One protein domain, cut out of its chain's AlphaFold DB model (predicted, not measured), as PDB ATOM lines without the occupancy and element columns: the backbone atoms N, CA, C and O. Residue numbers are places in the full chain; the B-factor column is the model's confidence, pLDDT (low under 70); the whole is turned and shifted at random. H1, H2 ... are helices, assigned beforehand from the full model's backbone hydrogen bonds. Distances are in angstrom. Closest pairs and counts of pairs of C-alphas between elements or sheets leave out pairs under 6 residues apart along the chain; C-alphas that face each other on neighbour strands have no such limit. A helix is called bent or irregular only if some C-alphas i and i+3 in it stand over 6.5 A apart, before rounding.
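AT A GLANCE: This is residues 706 to 765 and 783 to 818 of the 1024 residues of the protein "Bromodomain adjacent to zinc finger domain protein 2B" of Amphibalanus amphitrite (UniProt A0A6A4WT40). Three short helices, H1, H2 and H3, stand in an up-and-down bundle, their centres making a triangle, and a long stretch with no named element, residues 706 to 736, passes along the side of H1 away from H2 and then folds back in a loop beyond the end where H1 begins. The loop lengthens the model at that end, and residues 752 to 765 make another unnamed stretch after H1. The printed part has 96 residues, with three named helices in the order H1, H2, H3 and no named strand. The class is all helix, though under half of the printed residues, 41 of 96, are in named elements. The whole is only just compact, close to loose, with a radius of gyration of the C-alphas of 14.9 A, and its outline is elongated, with spans of 48 by 26 by 19 A.

HOW THE PARTS SIT: The longest helix is H1, residues 737 to 751. H3, residues 799 to 812, touches it, the closest C-alphas being those of Val 738 and Ala 799, 5.6 A apart. The two run the same way at a shallow tilt of 22 degrees. H2, residues 784 to 795, touches H1 with residues 790 to 794 alone, and H1 meets this touch with residues 742 to 746 alone. Their closest C-alphas, of Arg 742 and Leu 793, are 6.9 A apart, and they run opposite ways at a shallow tilt of 32 degrees. H2 and H3 form a helical hairpin and only just touch, with 3 pairs of C-alphas within 8 A, in residues 789 to 793 of H2 and 802 to 805 of H3 alone. Their closest C-alphas, of Leu 793 and Cys 805, are 6.5 A apart, and they run opposite ways at a shallow tilt of 28 degrees. Every O i to N i+4 pair is within hydrogen-bond range in H1 and H3, and 6 of 8 are in H2. Outside the helices, residues 724 to 725 form a short parallel pairing with residues 735 to 736.

IN THESE COORDINATES: H1 begins at C-alpha 737, (85.958, -49.716, -212.826), and is 20.9 A long from first to last C-alpha. H2, 17.3 A long, begins at C-alpha 784, (101.709, -30.913, -198.198). H2 is irregular, but only just: C-alphas 791 and 794 are 6.6 A apart. H3, 19.8 A long, ends at C-alpha 812, (106.697, -39.699, -207.432).

THE WHOLE: The two C-alphas farthest apart, of Glu 732 and Lys 765, are 48.8 A apart, while those of the first and last printed residues, Met 706 and Ser 818, are 6.5 A apart. Residues 766 to 782 are not printed; the link from H1 to H2 runs across this cut, and C-alphas 765 and 783 are 12.2 A apart. The link from H2 to H3 is tight, with 3 residues. The mean pLDDT of the printed part is 83.0, and residues 764 to 765, 784 to 785 and 816 to 818 are under 70.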
ATOM      1  N   MET A 706     109.157 -52.623-203.433       86.94
ATOM      2  CA  MET A 706     109.103 -51.259-202.871       86.94
ATOM      3  C   MET A 706     107.906 -51.046-201.918       86.94
ATOM      4  O   MET A 706     107.717 -49.956-201.383       86.94
ATOM      5  N   GLN A 707     107.103 -52.092-201.710       90.62
ATOM      6  CA  GLN A 707     105.999 -52.153-200.756       90.62
ATOM      7  C   GLN A 707     106.442 -52.595-199.353       90.62
ATOM      8  O   GLN A 707     107.429 -53.322-199.211       90.62
ATOM      9  N   PHE A 708     105.637 -52.297-198.329       85.06
ATOM     10  CA  PHE A 708     105.764 -52.941-197.020       85.06
ATOM     11  C   PHE A 708     105.573 -54.467-197.112       85.06
ATOM     12  O   PHE A 708     104.740 -54.987-197.855       85.06
ATOM     13  N   LYS A 709     106.330 -55.212-196.297       77.19
ATOM     14  CA  LYS A 709     106.376 -56.690-196.296       77.19
ATOM     15  C   LYS A 709     105.048 -57.368-195.900       77.19
ATOM     16  O   LYS A 709     104.852 -58.556-196.184       77.19
ATOM     17  N   SER A 710     104.151 -56.635-195.247       80.19
ATOM     18  CA  SER A 710     102.772 -57.031-194.935       80.19
ATOM     19  C   SER A 710     101.895 -57.126-196.189       80.19
ATOM     20  O   SER A 710     101.146 -58.093-196.321       80.19
ATOM     21  N   TRP A 711     102.039 -56.187-197.131       91.31
ATOM     22  CA  TRP A 711     101.173 -56.065-198.304       91.31
ATOM     23  C   TRP A 711     101.245 -57.267-199.248       91.31
ATOM     24  O   TRP A 711     102.262 -57.968-199.352       91.31
ATOM     25  N   ARG A 712     100.158 -57.504-199.979       89.62
ATOM     26  CA  ARG A 712     100.044 -58.554-200.991       89.62
ATOM     27  C   ARG A 712      99.432 -57.944-202.241       89.62
ATOM     28  O   ARG A 712      98.364 -57.360-202.158       89.62
ATOM     29  N   LEU A 713     100.103 -58.141-203.376       90.88
ATOM     30  CA  LEU A 713      99.589 -57.784-204.697       90.88
ATOM     31  C   LEU A 713      98.172 -58.369-204.874       90.88
ATOM     32  O   LEU A 713      98.055 -59.603-204.873       90.88
ATOM     33  N   PRO A 714      97.121 -57.540-205.015       90.75
ATOM     34  CA  PRO A 714      95.770 -58.033-205.238       90.75
ATOM     35  C   PRO A 714      95.656 -58.695-206.624       90.75
ATOM     36  O   PRO A 714      96.447 -58.404-207.525       90.75
ATOM     37  N   PRO A 715      94.694 -59.610-206.838       90.38
ATOM     38  CA  PRO A 715      94.515 -60.249-208.139       90.38
ATOM     39  C   PRO A 715      94.153 -59.222-209.223       90.38
ATOM     40  O   PRO A 715      93.511 -58.203-208.949       90.38
ATOM     41  N   ARG A 716      94.528 -59.504-210.477       91.44
ATOM     42  CA  ARG A 716      93.995 -58.753-211.618       91.44
ATOM     43  C   ARG A 716      92.501 -59.022-211.769       91.44
ATOM     44  O   ARG A 716      92.056 -60.163-211.686       91.44
ATOM     45  N   THR A 717      91.771 -57.951-212.024       90.31
ATOM     46  CA  THR A 717      90.322 -57.891-212.232       90.31
ATOM     47  C   THR A 717      89.971 -57.355-213.620       90.31
ATOM     48  O   THR A 717      88.953 -57.751-214.170       90.31
ATOM     49  N   SER A 718      90.851 -56.561-214.248       87.69
ATOM     50  CA  SER A 718      90.670 -56.034-215.616       87.69
ATOM     51  C   SER A 718      90.533 -57.101-216.719       87.69
ATOM     52  O   SER A 718      90.077 -56.799-217.822       87.69
ATOM     53  N   GLY A 719      90.910 -58.354-216.432       82.31
ATOM     54  CA  GLY A 719      90.852 -59.476-217.375       82.31
ATOM     55  C   GLY A 719      89.449 -60.012-217.681       82.31
ATOM     56  O   GLY A 719      89.299 -60.720-218.674       82.31
ATOM     57  N   ASP A 720      88.442 -59.680-216.868       85.75
ATOM     58  CA  ASP A 720      87.043 -60.061-217.088       85.75
ATOM     59  C   ASP A 720      86.182 -58.796-217.210       85.75
ATOM     60  O   ASP A 720      85.796 -58.167-216.224       85.75
ATOM     61  N   ARG A 721      85.942 -58.383-218.459       83.00
ATOM     62  CA  ARG A 721      85.270 -57.118-218.794       83.00
ATOM     63  C   ARG A 721      83.763 -57.158-218.553       83.00
ATOM     64  O   ARG A 721      83.163 -56.101-218.373       83.00
ATOM     65  N   ASP A 722      83.154 -58.343-218.537       85.44
ATOM     66  CA  ASP A 722      81.700 -58.486-218.414       85.44
ATOM     67  C   ASP A 722      81.217 -58.271-216.970       85.44
ATOM     68  O   ASP A 722      80.060 -57.900-216.754       85.44
ATOM     69  N   LEU A 723      82.127 -58.374-215.990       88.69
ATOM     70  CA  LEU A 723      81.903 -57.987-214.591       88.69
ATOM     71  C   LEU A 723      81.637 -56.488-214.393       88.69
ATOM     72  O   LEU A 723      81.196 -56.105-213.310       88.69
ATOM     73  N   PHE A 724      81.921 -55.633-215.381       91.25
ATOM     74  CA  PHE A 724      81.910 -54.178-215.219       91.25
ATOM     75  C   PHE A 724      80.799 -53.478-216.023       91.25
ATOM     76  O   PHE A 724      80.300 -53.973-217.039       91.25
ATOM     77  N   ALA A 725      80.412 -52.293-215.549       87.00
ATOM     78  CA  ALA A 725      79.543 -51.340-216.240       87.00
ATOM     79  C   ALA A 725      80.200 -49.946-216.245       87.00
ATOM     80  O   ALA A 725      80.957 -49.650-215.314       87.00
ATOM     81  N   PRO A 726      79.925 -49.088-217.251       84.62
ATOM     82  CA  PRO A 726      80.394 -47.704-217.251       84.62
ATOM     83  C   PRO A 726      80.004 -46.949-215.977       84.62
ATOM     84  O   PRO A 726      78.910 -47.124-215.438       84.62
ATOM     85  N   SER A 727      80.873 -46.053-215.520       82.62
ATOM     86  CA  SER A 727      80.639 -45.235-214.325       82.62
ATOM     87  C   SER A 727      79.467 -44.254-214.454       82.62
ATOM     88  O   SER A 727      78.939 -43.803-213.439       82.62
ATOM     89  N   CYS A 728      79.029 -43.962-215.682       78.88
ATOM     90  CA  CYS A 728      77.845 -43.163-215.997       78.88
ATOM     91  C   CYS A 728      76.515 -43.946-215.977       78.88
ATOM     92  O   CYS A 728      75.463 -43.340-216.184       78.88
ATOM     93  N   GLU A 729      76.533 -45.259-215.728       81.94
ATOM     94  CA  GLU A 729      75.337 -46.111-215.667       81.94
ATOM     95  C   GLU A 729      75.000 -46.576-214.239       81.94
ATOM     96  O   GLU A 729      75.875 -46.576-213.371       81.94
ATOM     97  N   PRO A 730      73.762 -47.046-213.981       81.50
ATOM     98  CA  PRO A 730      73.446 -47.830-212.790       81.50
ATOM     99  C   PRO A 730      74.242 -49.145-212.733       81.50
ATOM    100  O   PRO A 730      74.289 -49.917-213.691       81.50
ATOM    101  N   GLN A 731      74.841 -49.437-211.580       83.44
ATOM    102  CA  GLN A 731      75.603 -50.666-211.336       83.44
ATOM    103  C   GLN A 731      74.671 -51.855-211.031       83.44
ATOM    104  O   GLN A 731      74.570 -52.320-209.896       83.44
ATOM    105  N   GLU A 732      73.981 -52.359-212.058       85.00
ATOM    106  CA  GLU A 732      73.052 -53.501-211.989       85.00
ATOM    107  C   GLU A 732      73.793 -54.835-211.762       85.00
ATOM    108  O   GLU A 732      73.986 -55.643-212.668       85.00
ATOM    109  N   GLY A 733      74.294 -55.040-210.540       82.06
ATOM    110  CA  GLY A 733      75.095 -56.211-210.157       82.06
ATOM    111  C   GLY A 733      76.523 -56.229-210.720       82.06
ATOM    112  O   GLY A 733      77.261 -57.178-210.464       82.06
ATOM    113  N   ARG A 734      76.929 -55.189-211.461       88.19
ATOM    114  CA  ARG A 734      78.265 -55.039-212.059       88.19
ATOM    115  C   ARG A 734      79.127 -54.025-211.314       88.19
ATOM    116  O   ARG A 734      78.627 -53.081-210.711       88.19
ATOM    117  N   LEU A 735      80.440 -54.199-211.393       89.81
ATOM    118  CA  LEU A 735      81.430 -53.334-210.760       89.81
ATOM    119  C   LEU A 735      81.636 -52.026-211.543       89.81
ATOM    120  O   LEU A 735      81.584 -51.995-212.772       89.81
ATOM    121  N   ASN A 736      81.942 -50.949-210.819       90.81
ATOM    122  CA  ASN A 736      82.397 -49.681-211.391       90.81
ATOM    123  C   ASN A 736      83.936 -49.674-211.428       90.81
ATOM    124  O   ASN A 736      84.593 -49.736-210.383       90.81
ATOM    125  N   ALA A 737      84.512 -49.617-212.631       90.06
ATOM    126  CA  ALA A 737      85.958 -49.716-212.826       90.06
ATOM    127  C   ALA A 737      86.721 -48.484-212.300       90.06
ATOM    128  O   ALA A 737      87.826 -48.637-211.782       90.06
ATOM    129  N   VAL A 738      86.122 -47.286-212.353       86.94
ATOM    130  CA  VAL A 738      86.712 -46.045-211.815       86.94
ATOM    131  C   VAL A 738      86.804 -46.106-210.291       86.94
ATOM    132  O   VAL A 738      87.858 -45.804-209.731       86.94
ATOM    133  N   THR A 739      85.736 -46.554-209.625       92.31
ATOM    134  CA  THR A 739      85.707 -46.764-208.169       92.31
ATOM    135  C   THR A 739      86.769 -47.778-207.742       92.31
ATOM    136  O   THR A 739      87.593 -47.476-206.882       92.31
ATOM    137  N   LEU A 740      86.822 -48.946-208.394       94.81
ATOM    138  CA  LEU A 740      87.803 -49.981-208.062       94.81
ATOM    139  C   LEU A 740      89.250 -49.514-208.307       94.81
ATOM    140  O   LEU A 740      90.123 -49.781-207.485       94.81
ATOM    141  N   ALA A 741      89.508 -48.786-209.398       94.62
ATOM    142  CA  ALA A 741      90.826 -48.226-209.698       94.62
ATOM    143  C   ALA A 741      91.267 -47.184-208.655       94.62
ATOM    144  O   ALA A 741      92.417 -47.199-208.218       94.62
ATOM    145  N   ARG A 742      90.349 -46.310-208.219       94.94
ATOM    146  CA  ARG A 742      90.583 -45.328-207.149       94.94
ATOM    147  C   ARG A 742      90.922 -46.013-205.828       94.94
ATOM    148  O   ARG A 742      91.911 -45.653-205.195       94.94
ATOM    149  N   ASP A 743      90.130 -47.001-205.429       95.94
ATOM    150  CA  ASP A 743      90.249 -47.634-204.114       95.94
ATOM    151  C   ASP A 743      91.513 -48.516-204.033       95.94
ATOM    152  O   ASP A 743      92.242 -48.462-203.040       95.94
ATOM    153  N   ARG A 744      91.869 -49.211-205.126       96.56
ATOM    154  CA  ARG A 744      93.173 -49.886-205.291       96.56
ATOM    155  C   ARG A 744      94.353 -48.911-205.232       96.56
ATOM    156  O   ARG A 744      95.368 -49.203-204.606       96.56
ATOM    157  N   LEU A 745      94.228 -47.726-205.835       95.50
ATOM    158  CA  LEU A 745      95.278 -46.703-205.813       95.50
ATOM    159  C   LEU A 745      95.487 -46.086-204.414       95.50
ATOM    160  O   LEU A 745      96.614 -45.717-204.078       95.50
ATOM    161  N   ILE A 746      94.434 -46.008-203.587       94.75
ATOM    162  CA  ILE A 746      94.529 -45.608-202.172       94.75
ATOM    163  C   ILE A 746      95.332 -46.648-201.376       94.75
ATOM    164  O   ILE A 746      96.295 -46.279-200.703       94.75
ATOM    165  N   ASP A 747      94.974 -47.933-201.480       95.69
ATOM    166  CA  ASP A 747      95.709 -49.031-200.831       95.69
ATOM    167  C   ASP A 747      97.181 -49.066-201.282       95.69
ATOM    168  O   ASP A 747      98.092 -49.199-200.462       95.69
ATOM    169  N   LEU A 748      97.438 -48.840-202.574       95.94
ATOM    170  CA  LEU A 748      98.786 -48.831-203.128       95.94
ATOM    171  C   LEU A 748      99.676 -47.714-202.556       95.94
ATOM    172  O   LEU A 748     100.817 -48.002-202.203       95.94
ATOM    173  N   GLU A 749      99.203 -46.466-202.414       94.31
ATOM    174  CA  GLU A 749     100.023 -45.407-201.783       94.31
ATOM    175  C   GLU A 749     100.326 -45.716-200.323       94.31
ATOM    176  O   GLU A 749     101.469 -45.550-199.895       94.31
ATOM    177  N   GLN A 750      99.328 -46.183-199.569       92.38
ATOM    178  CA  GLN A 750      99.505 -46.527-198.158       92.38
ATOM    179  C   GLN A 750     100.546 -47.638-197.971       92.38
ATOM    180  O   GLN A 750     101.254 -47.649-196.964       92.38
ATOM    181  N   ASN A 751     100.676 -48.533-198.955       94.38
ATOM    182  CA  ASN A 751     101.566 -49.683-198.882       94.38
ATOM    183  C   ASN A 751     102.946 -49.501-199.548       94.38
ATOM    184  O   ASN A 751     103.790 -50.384-199.387       94.38
ATOM    185  N   ILE A 752     103.236 -48.385-200.232       92.94
ATOM    186  CA  ILE A 752     104.603 -48.037-200.681       92.94
ATOM    187  C   ILE A 752     105.427 -47.547-199.480       92.94
ATOM    188  O   ILE A 752     105.034 -46.609-198.784       92.94
ATOM    189  N   GLU A 753     106.624 -48.104-199.257       87.69
ATOM    190  CA  GLU A 753     107.482 -47.602-198.175       87.69
ATOM    191  C   GLU A 753     107.988 -46.188-198.502       87.69
ATOM    192  O   GLU A 753     108.609 -45.957-199.541       87.69
ATOM    193  N   ARG A 754     107.792 -45.228-197.588       85.44
ATOM    194  CA  ARG A 754     108.020 -43.793-197.853       85.44
ATOM    195  C   ARG A 754     109.439 -43.417-198.308       85.44
ATOM    196  O   ARG A 754     109.582 -42.437-199.032       85.44
ATOM    197  N   ARG A 755     110.468 -44.225-198.008       80.25
ATOM    198  CA  ARG A 755     111.844 -44.053-198.542       80.25
ATOM    199  C   ARG A 755     111.948 -44.168-200.075       80.25
ATOM    200  O   ARG A 755     112.970 -43.785-200.656       80.25
ATOM    201  N   TYR A 756     110.910 -44.714-200.712       88.88
ATOM    202  CA  TYR A 756     110.761 -44.876-202.156       88.88
ATOM    203  C   TYR A 756     109.865 -43.821-202.816       88.88
ATOM    204  O   TYR A 756     109.670 -43.899-204.028       88.88
ATOM    205  N   LEU A 757     109.353 -42.831-202.080       86.50
ATOM    206  CA  LEU A 757     108.739 -41.650-202.683       86.50
ATOM    207  C   LEU A 757     109.777 -40.524-202.806       86.50
ATOM    208  O   LEU A 757     110.579 -40.294-201.903       86.50
ATOM    209  N   LYS A 758     109.738 -39.810-203.929       83.94
ATOM    210  CA  LYS A 758     110.466 -38.563-204.219       83.94
ATOM    211  C   LYS A 758     109.447 -37.434-204.487       83.94
ATOM    212  O   LYS A 758     108.260 -37.741-204.635       83.94
ATOM    213  N   PRO A 759     109.847 -36.151-204.548       77.62
ATOM    214  CA  PRO A 759     108.912 -35.057-204.810       77.62
ATOM    215  C   PRO A 759     108.102 -35.261-206.105       77.62
ATOM    216  O   PRO A 759     108.636 -35.833-207.061       77.62
ATOM    217  N   PRO A 760     106.841 -34.788-206.163       71.75
ATOM    218  CA  PRO A 760     106.163 -33.964-205.154       71.75
ATOM    219  C   PRO A 760     105.606 -34.714-203.928       71.75
ATOM    220  O   PRO A 760     105.355 -34.066-202.915       71.75
ATOM    221  N   LEU A 761     105.390 -36.035-203.985       81.44
ATOM    222  CA  LEU A 761     104.747 -36.764-202.875       81.44
ATOM    223  C   LEU A 761     105.730 -37.232-201.784       81.44
ATOM    224  O   LEU A 761     105.338 -37.390-200.631       81.44
ATOM    225  N   GLY A 762     107.000 -37.443-202.126       74.19
ATOM    226  CA  GLY A 762     108.101 -37.661-201.180       74.19
ATOM    227  C   GLY A 762     108.920 -36.396-200.903       74.19
ATOM    228  O   GLY A 762     108.645 -35.329-201.447       74.19
ATOM    229  N   THR A 763     109.953 -36.514-200.070       73.50
ATOM    230  CA  THR A 763     110.815 -35.391-199.660       73.50
ATOM    231  C   THR A 763     112.044 -35.234-200.563       73.50
ATOM    232  O   THR A 763     112.573 -36.204-201.102       73.50
ATOM    233  N   SER A 764     112.525 -33.997-200.730       52.00
ATOM    234  CA  SER A 764     113.589 -33.649-201.692       52.00
ATOM    235  C   SER A 764     115.000 -34.107-201.310       52.00
ATOM    236  O   SER A 764     115.919 -33.950-202.109       52.00
ATOM    237  N   LYS A 765     115.206 -34.687-200.118       49.75
ATOM    238  CA  LYS A 765     116.521 -35.174-199.666       49.75
ATOM    239  C   LYS A 765     116.892 -36.486-200.373       49.75
ATOM    240  O   LYS A 765     116.779 -37.581-199.827       49.75
ATOM    241  N   PRO A 783     104.505 -34.522-196.701       71.38
ATOM    242  CA  PRO A 783     104.578 -33.423-197.652       71.38
ATOM    243  C   PRO A 783     103.186 -32.880-197.968       71.38
ATOM    244  O   PRO A 783     102.279 -33.655-198.280       71.38
ATOM    245  N   ARG A 784     103.005 -31.553-197.910       67.81
ATOM    246  CA  ARG A 784     101.709 -30.913-198.198       67.81
ATOM    247  C   ARG A 784     101.092 -31.397-199.528       67.81
ATOM    248  O   ARG A 784      99.888 -31.641-199.530       67.81
ATOM    249  N   PRO A 785     101.856 -31.651-200.617       69.50
ATOM    250  CA  PRO A 785     101.306 -32.265-201.828       69.50
ATOM    251  C   PRO A 785     100.749 -33.684-201.628       69.50
ATOM    252  O   PRO A 785      99.764 -34.027-202.270       69.50
ATOM    253  N   LEU A 786     101.322 -34.498-200.733       79.69
ATOM    254  CA  LEU A 786     100.820 -35.838-200.406       79.69
ATOM    255  C   LEU A 786      99.595 -35.803-199.489       79.69
ATOM    256  O   LEU A 786      98.678 -36.594-199.690       79.69
ATOM    257  N   LEU A 787      99.512 -34.850-198.556       73.81
ATOM    258  CA  LEU A 787      98.258 -34.582-197.841       73.81
ATOM    259  C   LEU A 787      97.153 -34.167-198.829       73.81
ATOM    260  O   LEU A 787      96.078 -34.759-198.831       73.81
ATOM    261  N   VAL A 788      97.450 -33.245-199.751       71.56
ATOM    262  CA  VAL A 788      96.523 -32.806-200.813       71.56
ATOM    263  C   VAL A 788      96.183 -33.925-201.811       71.56
ATOM    264  O   VAL A 788      95.087 -33.920-202.368       71.56
ATOM    265  N   TRP A 789      97.075 -34.891-202.051       85.38
ATOM    266  CA  TRP A 789      96.806 -36.069-202.889       85.38
ATOM    267  C   TRP A 789      95.883 -37.064-202.174       85.38
ATOM    268  O   TRP A 789      94.886 -37.485-202.758       85.38
ATOM    269  N   ARG A 790      96.156 -37.365-200.895       83.94
ATOM    270  CA  ARG A 790      95.327 -38.234-200.038       83.94
ATOM    271  C   ARG A 790      93.926 -37.673-199.814       83.94
ATOM    272  O   ARG A 790      92.968 -38.431-199.791       83.94
ATOM    273  N   ASP A 791      93.810 -36.355-199.692       76.56
ATOM    274  CA  ASP A 791      92.542 -35.635-199.580       76.56
ATOM    275  C   ASP A 791      91.811 -35.527-200.941       76.56
ATOM    276  O   ASP A 791      90.581 -35.513-201.011       76.56
ATOM    277  N   ALA A 792      92.538 -35.482-202.065       72.75
ATOM    278  CA  ALA A 792      91.937 -35.429-203.399       72.75
ATOM    279  C   ALA A 792      91.417 -36.785-203.899       72.75
ATOM    280  O   ALA A 792      90.295 -36.831-204.403       72.75
ATOM    281  N   LEU A 793      92.197 -37.866-203.775       81.38
ATOM    282  CA  LEU A 793      91.900 -39.146-204.428       81.38
ATOM    283  C   LEU A 793      90.523 -39.740-204.044       81.38
ATOM    284  O   LEU A 793      89.776 -40.067-204.966       81.38
ATOM    285  N   PRO A 794      90.097 -39.802-202.765       85.06
ATOM    286  CA  PRO A 794      88.777 -40.327-202.387       85.06
ATOM    287  C   PRO A 794      87.596 -39.556-202.995       85.06
ATOM    288  O   PRO A 794      86.528 -40.126-203.201       85.06
ATOM    289  N   ARG A 795      87.785 -38.267-203.311       79.06
ATOM    290  CA  ARG A 795      86.760 -37.395-203.910       79.06
ATOM    291  C   ARG A 795      86.760 -37.411-205.441       79.06
ATOM    292  O   ARG A 795      86.003 -36.659-206.050       79.06
ATOM    293  N   THR A 796      87.601 -38.233-206.067       79.06
ATOM    294  CA  THR A 796      87.557 -38.439-207.517       79.06
ATOM    295  C   THR A 796      86.351 -39.297-207.906       79.06
ATOM    296  O   THR A 796      86.000 -40.262-207.217       79.06
ATOM    297  N   SER A 797      85.704 -38.913-209.005       76.81
ATOM    298  CA  SER A 797      84.482 -39.526-209.535       76.81
ATOM    299  C   SER A 797      84.552 -39.852-211.030       76.81
ATOM    300  O   SER A 797      83.655 -40.516-211.540       76.81
ATOM    301  N   THR A 798      85.601 -39.420-211.741       78.81
ATOM    302  CA  THR A 798      85.786 -39.693-213.177       78.81
ATOM    303  C   THR A 798      87.145 -40.319-213.475       78.81
ATOM    304  O   THR A 798      88.127 -40.091-212.762       78.81
ATOM    305  N   ALA A 799      87.227 -41.081-214.571       75.44
ATOM    306  CA  ALA A 799      88.450 -41.783-214.958       75.44
ATOM    307  C   ALA A 799      89.663 -40.842-215.122       75.44
ATOM    308  O   ALA A 799      90.759 -41.160-214.662       75.44
ATOM    309  N   ALA A 800      89.464 -39.652-215.700       72.19
ATOM    310  CA  ALA A 800      90.521 -38.651-215.865       72.19
ATOM    311  C   ALA A 800      91.082 -38.156-214.517       72.19
ATOM    312  O   ALA A 800      92.295 -38.021-214.362       72.19
ATOM    313  N   GLN A 801      90.226 -37.948-213.510       76.44
ATOM    314  CA  GLN A 801      90.657 -37.511-212.178       76.44
ATOM    315  C   GLN A 801      91.489 -38.586-211.460       76.44
ATOM    316  O   GLN A 801      92.535 -38.273-210.889       76.44
ATOM    317  N   VAL A 802      91.071 -39.856-211.531       74.88
ATOM    318  CA  VAL A 802      91.863 -40.979-210.995       74.88
ATOM    319  C   VAL A 802      93.182 -41.111-211.766       74.88
ATOM    320  O   VAL A 802      94.229 -41.274-211.146       74.88
ATOM    321  N   SER A 803      93.166 -40.949-213.094       77.94
ATOM    322  CA  SER A 803      94.369 -40.983-213.941       77.94
ATOM    323  C   SER A 803      95.379 -39.880-213.590       77.94
ATOM    324  O   SER A 803      96.585 -40.127-213.596       77.94
ATOM    325  N   MET A 804      94.920 -38.678-213.220       71.06
ATOM    326  CA  MET A 804      95.791 -37.605-212.714       71.06
ATOM    327  C   MET A 804      96.457 -37.987-211.383       71.06
ATOM    328  O   MET A 804      97.659 -37.774-211.208       71.06
ATOM    329  N   CYS A 805      95.704 -38.574-210.447       77.44
ATOM    330  CA  CYS A 805      96.257 -39.068-209.184       77.44
ATOM    331  C   CYS A 805      97.231 -40.239-209.395       77.44
ATOM    332  O   CYS A 805      98.278 -40.272-208.747       77.44
ATOM    333  N   LEU A 806      96.925 -41.153-210.321       84.19
ATOM    334  CA  LEU A 806      97.775 -42.279-210.713       84.19
ATOM    335  C   LEU A 806      99.117 -41.793-211.270       84.19
ATOM    336  O   LEU A 806     100.167 -42.208-210.784       84.19
ATOM    337  N   TYR A 807      99.086 -40.853-212.219       79.88
ATOM    338  CA  TYR A 807     100.285 -40.236-212.788       79.88
ATOM    339  C   TYR A 807     101.125 -39.518-211.720       79.88
ATOM    340  O   TYR A 807     102.341 -39.701-211.659       79.88
ATOM    341  N   ALA A 808     100.484 -38.756-210.825       72.75
ATOM    342  CA  ALA A 808     101.171 -38.086-209.722       72.75
ATOM    343  C   ALA A 808     101.857 -39.073-208.759       72.75
ATOM    344  O   ALA A 808     102.954 -38.779-208.273       72.75
ATOM    345  N   LEU A 809     101.260 -40.248-208.512       87.06
ATOM    346  CA  LEU A 809     101.891 -41.308-207.724       87.06
ATOM    347  C   LEU A 809     103.054 -41.951-208.485       87.06
ATOM    348  O   LEU A 809     104.170 -41.957-207.973       87.06
ATOM    349  N   GLU A 810     102.832 -42.425-209.715       87.69
ATOM    350  CA  GLU A 810     103.854 -43.098-210.526       87.69
ATOM    351  C   GLU A 810     105.107 -42.233-210.730       87.69
ATOM    352  O   GLU A 810     106.231 -42.722-210.562       87.69
ATOM    353  N   MET A 811     104.922 -40.947-211.041       82.31
ATOM    354  CA  MET A 811     106.022 -39.999-211.221       82.31
ATOM    355  C   MET A 811     106.751 -39.678-209.915       82.31
ATOM    356  O   MET A 811     107.932 -39.332-209.967       82.31
ATOM    357  N   SER A 812     106.094 -39.842-208.764       87.06
ATOM    358  CA  SER A 812     106.697 -39.699-207.432       87.06
ATOM    359  C   SER A 812     107.385 -40.972-206.931       87.06
ATOM    360  O   SER A 812     108.062 -40.919-205.906       87.06
ATOM    361  N   VAL A 813     107.277 -42.115-207.617       89.00
ATOM    362  CA  VAL A 813     108.003 -43.333-207.230       89.00
ATOM    363  C   VAL A 813     109.480 -43.225-207.639       89.00
ATOM    364  O   VAL A 813     109.840 -42.979-208.793       89.00
ATOM    365  N   ALA A 814     110.375 -43.433-206.676       85.81
ATOM    366  CA  ALA A 814     111.823 -43.410-206.843       85.81
ATOM    367  C   ALA A 814     112.342 -44.755-207.389       85.81
ATOM    368  O   ALA A 814     113.092 -45.468-206.719       85.81
ATOM    369  N   TRP A 815     111.950 -45.102-208.620       83.06
ATOM    370  CA  TRP A 815     112.309 -46.360-209.301       83.06
ATOM    371  C   TRP A 815     113.822 -46.654-209.338       83.06
ATOM    372  O   TRP A 815     114.225 -47.819-209.384       83.06
ATOM    373  N   ASP A 816     114.672 -45.627-209.256       69.69
ATOM    374  CA  ASP A 816     116.128 -45.761-209.133       69.69
ATOM    375  C   ASP A 816     116.597 -46.496-207.871       69.69
ATOM    376  O   ASP A 816     117.630 -47.158-207.915       69.69
ATOM    377  N   LYS A 817     115.822 -46.436-206.781       67.88
ATOM    378  CA  LYS A 817     116.087 -47.144-205.518       67.88
ATOM    379  C   LYS A 817     115.498 -48.568-205.490       67.88
ATOM    380  O   LYS A 817     115.532 -49.225-204.451       67.88
ATOM    381  N   SER A 818     114.924 -49.051-206.598       67.25
ATOM    382  CA  SER A 818     114.325 -50.391-206.679       67.25
ATOM    383  C   SER A 818     115.365 -51.514-206.618       67.25
ATOM    384  O   SER A 818     116.478 -51.388-207.138       67.25
TER     385      SER A 818